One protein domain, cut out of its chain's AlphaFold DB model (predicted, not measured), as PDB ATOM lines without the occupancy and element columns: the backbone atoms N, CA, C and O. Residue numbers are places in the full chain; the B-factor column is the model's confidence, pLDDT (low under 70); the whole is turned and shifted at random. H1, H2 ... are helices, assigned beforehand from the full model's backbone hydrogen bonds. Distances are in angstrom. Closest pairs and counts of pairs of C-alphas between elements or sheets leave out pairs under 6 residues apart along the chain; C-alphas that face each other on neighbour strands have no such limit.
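AT A GLANCE: This is residues 211 to 264 of the 1220 residues of the protein "Protein KRI1 homolog" of Macrostomum lignano (UniProt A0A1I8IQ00). Three helices stand with their centres in a triangle, H1 touching both H2 and H3, each pair steeply tilted. H2, the longest, begins after a ten-residue loop that runs back from the end of H1. The printed part has 54 residues with three named helices, in the order H1, H2, H3 along the chain, and no named strand; the helices hold 35 of the 54 residues, and the class is all helix. The whole is compact, with a radius of gyration of the C-alphas of 11.0 A and spans of 31 by 22 by 16 A.

HOW THE PARTS SIT: H1, residues 211 to 220, touches H2, residues 231 to 244, the same way at 41 degrees; their closest C-alphas, Val 219 and Lys 241, are 5.4 A apart. H1 touches H3, residues 252 to 262, opposite ways at 40 degrees, closest at the C-alphas of His 216 and Thr 262, 5.5 A. H2 and H3 are close but not clearly touching: the closest C-alphas, Trp 244 and Arg 258, are 7.0 A apart. In H1 and H3 every O i to N i+4 pair is within hydrogen-bond range, in H2 8 of 10.

IN THESE COORDINATES: H1 begins at C-alpha 211 (-24.910, -12.952, 25.427) and is 14.1 A long. H2 is 19.4 A long. H3, 15.2 A long, ends at C-alpha 262 (-30.699, -4.640, 16.431).

THE WHOLE: The printed part has no cut, and both links are short. Confidence is under 70 at residues 211, 222 to 229 and 264.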
ATOM      1  N   PRO A 211     -23.977 -13.651  24.533       69.44
ATOM      2  CA  PRO A 211     -24.910 -12.952  25.427       69.44
ATOM      3  C   PRO A 211     -25.382 -11.611  24.842       69.44
ATOM      4  O   PRO A 211     -26.524 -11.206  25.044       69.44
ATOM      5  N   MET A 212     -24.523 -10.972  24.044       72.88
ATOM      6  CA  MET A 212     -24.809  -9.780  23.244       72.88
ATOM      7  C   MET A 212     -25.927 -10.037  22.216       72.88
ATOM      8  O   MET A 212     -26.906  -9.296  22.164       72.88
ATOM      9  N   LEU A 213     -25.866 -11.137  21.452       71.06
ATOM     10  CA  LEU A 213     -26.923 -11.475  20.490       71.06
ATOM     11  C   LEU A 213     -28.245 -11.840  21.180       71.06
ATOM     12  O   LEU A 213     -29.309 -11.491  20.666       71.06
ATOM     13  N   ARG A 214     -28.203 -12.477  22.361       74.94
ATOM     14  CA  ARG A 214     -29.402 -12.711  23.189       74.94
ATOM     15  C   ARG A 214     -30.027 -11.394  23.670       74.94
ATOM     16  O   ARG A 214     -31.247 -11.246  23.608       74.94
ATOM     17  N   LEU A 215     -29.207 -10.424  24.089       75.44
ATOM     18  CA  LEU A 215     -29.635  -9.081  24.495       75.44
ATOM     19  C   LEU A 215     -30.298  -8.315  23.340       75.44
ATOM     20  O   LEU A 215     -31.429  -7.851  23.490       75.44
ATOM     21  N   HIS A 216     -29.647  -8.244  22.173       79.94
ATOM     22  CA  HIS A 216     -30.240  -7.614  20.989       79.94
ATOM     23  C   HIS A 216     -31.543  -8.304  20.574       79.94
ATOM     24  O   HIS A 216     -32.520  -7.614  20.297       79.94
ATOM     25  N   ARG A 217     -31.600  -9.647  20.576       76.69
ATOM     26  CA  ARG A 217     -32.812 -10.396  20.205       76.69
ATOM     27  C   ARG A 217     -33.968 -10.133  21.169       76.69
ATOM     28  O   ARG A 217     -35.064  -9.838  20.708       76.69
ATOM     29  N   PHE A 218     -33.724 -10.155  22.482       81.44
ATOM     30  CA  PHE A 218     -34.748  -9.864  23.493       81.44
ATOM     31  C   PHE A 218     -35.348  -8.454  23.356       81.44
ATOM     32  O   PHE A 218     -36.519  -8.252  23.681       81.44
ATOM     33  N   VAL A 219     -34.553  -7.490  22.883       77.50
ATOM     34  CA  VAL A 219     -34.955  -6.091  22.675       77.50
ATOM     35  C   VAL A 219     -35.549  -5.847  21.273       77.50
ATOM     36  O   VAL A 219     -36.353  -4.932  21.109       77.50
ATOM     37  N   ALA A 220     -35.195  -6.662  20.273       75.00
ATOM     38  CA  ALA A 220     -35.679  -6.558  18.893       75.00
ATOM     39  C   ALA A 220     -36.988  -7.321  18.631       75.00
ATOM     40  O   ALA A 220     -37.833  -6.850  17.871       75.00
ATOM     41  N   GLU A 221     -37.146  -8.510  19.215       72.19
ATOM     42  CA  GLU A 221     -38.300  -9.375  18.980       72.19
ATOM     43  C   GLU A 221     -39.367  -9.206  20.078       72.19
ATOM     44  O   GLU A 221     -39.035  -9.137  21.264       72.19
ATOM     45  N   PRO A 222     -40.672  -9.216  19.737       65.00
ATOM     46  CA  PRO A 222     -41.752  -9.206  20.727       65.00
ATOM     47  C   PRO A 222     -41.905 -10.545  21.481       65.00
ATOM     48  O   PRO A 222     -42.726 -10.637  22.389       65.00
ATOM     49  N   SER A 223     -41.130 -11.572  21.118       66.12
ATOM     50  CA  SER A 223     -41.009 -12.859  21.815       66.12
ATOM     51  C   SER A 223     -40.318 -12.695  23.180       66.12
ATOM     52  O   SER A 223     -39.487 -11.806  23.370       66.12
ATOM     53  N   ASP A 224     -40.651 -13.551  24.152       56.47
ATOM     54  CA  ASP A 224     -40.162 -13.446  25.542       56.47
ATOM     55  C   ASP A 224     -39.049 -14.451  25.909       56.47
ATOM     56  O   ASP A 224     -38.684 -14.581  27.077       56.47
ATOM     57  N   SER A 225     -38.449 -15.122  24.917       58.00
ATOM     58  CA  SER A 225     -37.332 -16.073  25.080       58.00
ATOM     59  C   SER A 225     -35.991 -15.374  25.368       58.00
ATOM     60  O   SER A 225     -34.999 -15.549  24.659       58.00
ATOM     61  N   GLY A 226     -35.959 -14.532  26.404       58.78
ATOM     62  CA  GLY A 226     -34.751 -13.909  26.953       58.78
ATOM     63  C   GLY A 226     -33.959 -14.870  27.844       58.78
ATOM     64  O   GLY A 226     -33.552 -14.504  28.950       58.78
ATOM     65  N   ASP A 227     -33.824 -16.128  27.439       59.28
ATOM     66  CA  ASP A 227     -33.250 -17.185  28.268       59.28
ATOM     67  C   ASP A 227     -31.766 -16.911  28.569       59.28
ATOM     68  O   ASP A 227     -30.978 -16.537  27.699       59.28
ATOM     69  N   GLY A 228     -31.395 -17.018  29.848       62.94
ATOM     70  CA  GLY A 228     -30.057 -16.668  30.339       62.94
ATOM     71  C   GLY A 228     -29.782 -15.175  30.597       62.94
ATOM     72  O   GLY A 228     -28.655 -14.852  30.950       62.94
ATOM     73  N   LEU A 229     -30.759 -14.266  30.458       67.88
ATOM     74  CA  LEU A 229     -30.634 -12.873  30.937       67.88
ATOM     75  C   LEU A 229     -31.201 -12.695  32.359       67.88
ATOM     76  O   LEU A 229     -32.276 -13.222  32.669       67.88
ATOM     77  N   GLU A 230     -30.518 -11.892  33.180       74.75
ATOM     78  CA  GLU A 230     -30.906 -11.550  34.559       74.75
ATOM     79  C   GLU A 230     -32.325 -10.943  34.659       74.75
ATOM     80  O   GLU A 230     -32.719 -10.140  33.802       74.75
ATOM     81  N   PRO A 231     -33.108 -11.269  35.710       73.44
ATOM     82  CA  PRO A 231     -34.488 -10.808  35.852       73.44
ATOM     83  C   PRO A 231     -34.596  -9.293  36.073       73.44
ATOM     84  O   PRO A 231     -35.563  -8.688  35.612       73.44
ATOM     85  N   GLU A 232     -33.608  -8.661  36.713       73.38
ATOM     86  CA  GLU A 232     -33.575  -7.199  36.860       73.38
ATOM     87  C   GLU A 232     -33.329  -6.506  35.517       73.38
ATOM     88  O   GLU A 232     -34.073  -5.599  35.145       73.38
ATOM     89  N   CYS A 233     -32.352  -6.988  34.737       73.38
ATOM     90  CA  CYS A 233     -32.088  -6.490  33.388       73.38
ATOM     91  C   CYS A 233     -33.332  -6.625  32.498       73.38
ATOM     92  O   CYS A 233     -33.693  -5.676  31.808       73.38
ATOM     93  N   LYS A 234     -34.038  -7.764  32.559       79.25
ATOM     94  CA  LYS A 234     -35.328  -7.956  31.872       79.25
ATOM     95  C   LYS A 234     -36.382  -6.935  32.300       79.25
ATOM     96  O   LYS A 234     -37.086  -6.414  31.441       79.25
ATOM     97  N   ALA A 235     -36.502  -6.649  33.598       81.81
ATOM     98  CA  ALA A 235     -37.499  -5.721  34.125       81.81
ATOM     99  C   ALA A 235     -37.235  -4.265  33.701       81.81
ATOM    100  O   ALA A 235     -38.162  -3.588  33.256       81.81
ATOM    101  N   ASP A 236     -35.983  -3.804  33.775       80.81
ATOM    102  CA  ASP A 236     -35.603  -2.458  33.328       80.81
ATOM    103  C   ASP A 236     -35.777  -2.322  31.800       80.81
ATOM    104  O   ASP A 236     -36.412  -1.384  31.309       80.81
ATOM    105  N   LEU A 237     -35.294  -3.308  31.030       82.62
ATOM    106  CA  LEU A 237     -35.386  -3.321  29.565       82.62
ATOM    107  C   LEU A 237     -36.814  -3.548  29.042       82.62
ATOM    108  O   LEU A 237     -37.091  -3.198  27.897       82.62
ATOM    109  N   ALA A 238     -37.749  -4.066  29.844       83.44
ATOM    110  CA  ALA A 238     -39.149  -4.218  29.435       83.44
ATOM    111  C   ALA A 238     -39.837  -2.869  29.152       83.44
ATOM    112  O   ALA A 238     -40.744  -2.810  28.318       83.44
ATOM    113  N   GLN A 239     -39.403  -1.780  29.800       80.31
ATOM    114  CA  GLN A 239     -39.877  -0.428  29.482       80.31
ATOM    115  C   GLN A 239     -39.386   0.009  28.092       80.31
ATOM    116  O   GLN A 239     -40.181   0.444  27.257       80.31
ATOM    117  N   LEU A 240     -38.095  -0.202  27.813       84.56
ATOM    118  CA  LEU A 240     -37.470   0.098  26.524       84.56
ATOM    119  C   LEU A 240     -38.051  -0.747  25.380       84.56
ATOM    120  O   LEU A 240     -38.369  -0.204  24.326       84.56
ATOM    121  N   LYS A 241     -38.263  -2.049  25.607       84.56
ATOM    122  CA  LYS A 241     -38.889  -2.975  24.652       84.56
ATOM    123  C   LYS A 241     -40.270  -2.475  24.221       84.56
ATOM    124  O   LYS A 241     -40.526  -2.371  23.029       84.56
ATOM    125  N   ARG A 242     -41.116  -2.067  25.178       83.19
ATOM    126  CA  ARG A 242     -42.441  -1.469  24.908       83.19
ATOM    127  C   ARG A 242     -42.374  -0.144  24.149       83.19
ATOM    128  O   ARG A 242     -43.303   0.171  23.416       83.19
ATOM    129  N   HIS A 243     -41.311   0.643  24.329       82.31
ATOM    130  CA  HIS A 243     -41.106   1.843  23.521       82.31
ATOM    131  C   HIS A 243     -40.731   1.459  22.084       82.31
ATOM    132  O   HIS A 243     -41.380   1.891  21.140       82.31
ATOM    133  N   TRP A 244     -39.729   0.592  21.912       84.12
ATOM    134  CA  TRP A 244     -39.188   0.199  20.606       84.12
ATOM    135  C   TRP A 244     -40.096  -0.700  19.756       84.12
ATOM    136  O   TRP A 244     -39.869  -0.772  18.546       84.12
ATOM    137  N   THR A 245     -41.132  -1.327  20.328       81.88
ATOM    138  CA  THR A 245     -42.221  -1.965  19.562       81.88
ATOM    139  C   THR A 245     -43.202  -0.962  18.948       81.88
ATOM    140  O   THR A 245     -43.820  -1.265  17.929       81.88
ATOM    141  N   ASP A 246     -43.345   0.232  19.528       83.19
ATOM    142  CA  ASP A 246     -44.312   1.238  19.085       83.19
ATOM    143  C   ASP A 246     -43.678   2.179  18.040       83.19
ATOM    144  O   ASP A 246     -43.385   3.342  18.320       83.19
ATOM    145  N   ASP A 247     -43.498   1.690  16.803       75.94
ATOM    146  CA  ASP A 247     -42.910   2.436  15.663       75.94
ATOM    147  C   ASP A 247     -43.496   3.850  15.451       75.94
ATOM    148  O   ASP A 247     -42.823   4.726  14.911       75.94
ATOM    149  N   SER A 248     -44.741   4.094  15.875       79.94
ATOM    150  CA  SER A 248     -45.433   5.385  15.767       79.94
ATOM    151  C   SER A 248     -45.003   6.440  16.795       79.94
ATOM    152  O   SER A 248     -45.378   7.604  16.648       79.94
ATOM    153  N   LYS A 249     -44.249   6.057  17.835       79.31
ATOM    154  CA  LYS A 249     -43.761   6.954  18.900       79.31
ATOM    155  C   LYS A 249     -42.286   7.319  18.752       79.31
ATOM    156  O   LYS A 249     -41.871   8.347  19.277       79.31
ATOM    157  N   LEU A 250     -41.507   6.501  18.041       83.50
ATOM    158  CA  LEU A 250     -40.076   6.721  17.847       83.50
ATOM    159  C   LEU A 250     -39.823   7.904  16.908       83.50
ATOM    160  O   LEU A 250     -40.335   7.962  15.789       83.50
ATOM    161  N   THR A 251     -38.940   8.809  17.325       89.06
ATOM    162  CA  THR A 251     -38.325   9.771  16.408       89.06
ATOM    163  C   THR A 251     -37.428   9.049  15.399       89.06
ATOM    164  O   THR A 251     -36.965   7.927  15.619       89.06
ATOM    165  N   GLU A 252     -37.124   9.701  14.276       86.69
ATOM    166  CA  GLU A 252     -36.272   9.116  13.231       86.69
ATOM    167  C   GLU A 252     -34.875   8.717  13.741       86.69
ATOM    168  O   GLU A 252     -34.345   7.685  13.326       86.69
ATOM    169  N   ALA A 253     -34.317   9.473  14.693       84.38
ATOM    170  CA  ALA A 253     -33.042   9.159  15.335       84.38
ATOM    171  C   ALA A 253     -33.119   7.906  16.228       84.38
ATOM    172  O   ALA A 253     -32.183   7.112  16.250       84.38
ATOM    173  N   GLU A 254     -34.234   7.689  16.926       85.19
ATOM    174  CA  GLU A 254     -34.441   6.516  17.789       85.19
ATOM    175  C   GLU A 254     -34.782   5.268  16.974       85.19
ATOM    176  O   GLU A 254     -34.298   4.182  17.284       85.19
ATOM    177  N   ARG A 255     -35.550   5.426  15.888       86.31
ATOM    178  CA  ARG A 255     -35.777   4.377  14.885       86.31
ATOM    179  C   ARG A 255     -34.458   3.956  14.240       86.31
ATOM    180  O   ARG A 255     -34.206   2.762  14.110       86.31
ATOM    181  N   TYR A 256     -33.598   4.918  13.893       86.75
ATOM    182  CA  TYR A 256     -32.240   4.637  13.435       86.75
ATOM    183  C   TYR A 256     -31.421   3.919  14.513       86.75
ATOM    184  O   TYR A 256     -30.832   2.893  14.206       86.75
ATOM    185  N   LEU A 257     -31.419   4.391  15.766       85.19
ATOM    186  CA  LEU A 257     -30.658   3.784  16.866       85.19
ATOM    187  C   LEU A 257     -31.098   2.339  17.161       85.19
ATOM    188  O   LEU A 257     -30.245   1.456  17.261       85.19
ATOM    189  N   ARG A 258     -32.410   2.075  17.232       84.12
ATOM    190  CA  ARG A 258     -32.967   0.718  17.347       84.12
ATOM    191  C   ARG A 258     -32.471  -0.154  16.205       84.12
ATOM    192  O   ARG A 258     -31.909  -1.216  16.447       84.12
ATOM    193  N   ASP A 259     -32.678   0.270  14.963       83.56
ATOM    194  CA  ASP A 259     -32.327  -0.517  13.780       83.56
ATOM    195  C   ASP A 259     -30.803  -0.734  13.656       83.56
ATOM    196  O   ASP A 259     -30.363  -1.804  13.249       83.56
ATOM    197  N   PHE A 260     -29.993   0.246  14.057       81.75
ATOM    198  CA  PHE A 260     -28.527   0.216  14.116       81.75
ATOM    199  C   PHE A 260     -28.005  -0.831  15.108       81.75
ATOM    200  O   PHE A 260     -27.142  -1.627  14.738       81.75
ATOM    201  N   ILE A 261     -28.571  -0.859  16.322       82.75
ATOM    202  CA  ILE A 261     -28.243  -1.818  17.389       82.75
ATOM    203  C   ILE A 261     -28.768  -3.220  17.036       82.75
ATOM    204  O   ILE A 261     -28.038  -4.199  17.106       82.75
ATOM    205  N   THR A 262     -30.027  -3.336  16.607       77.94
ATOM    206  CA  THR A 262     -30.699  -4.640  16.431       77.94
ATOM    207  C   THR A 262     -30.393  -5.348  15.110       77.94
ATOM    208  O   THR A 262     -30.455  -6.575  15.054       77.94
ATOM    209  N   LYS A 263     -30.066  -4.617  14.032       71.56
ATOM    210  CA  LYS A 263     -29.825  -5.190  12.687       71.56
ATOM    211  C   LYS A 263     -28.341  -5.249  12.314       71.56
ATOM    212  O   LYS A 263     -28.022  -5.557  11.161       71.56
ATOM    213  N   GLU A 264     -27.454  -4.969  13.274       62.69
ATOM    214  CA  GLU A 264     -26.012  -5.238  13.195       62.69
ATOM    215  C   GLU A 264     -25.352  -4.679  11.922       62.69
ATOM    216  O   GLU A 264     -24.548  -5.321  11.231       62.69
TER     217      GLU A 264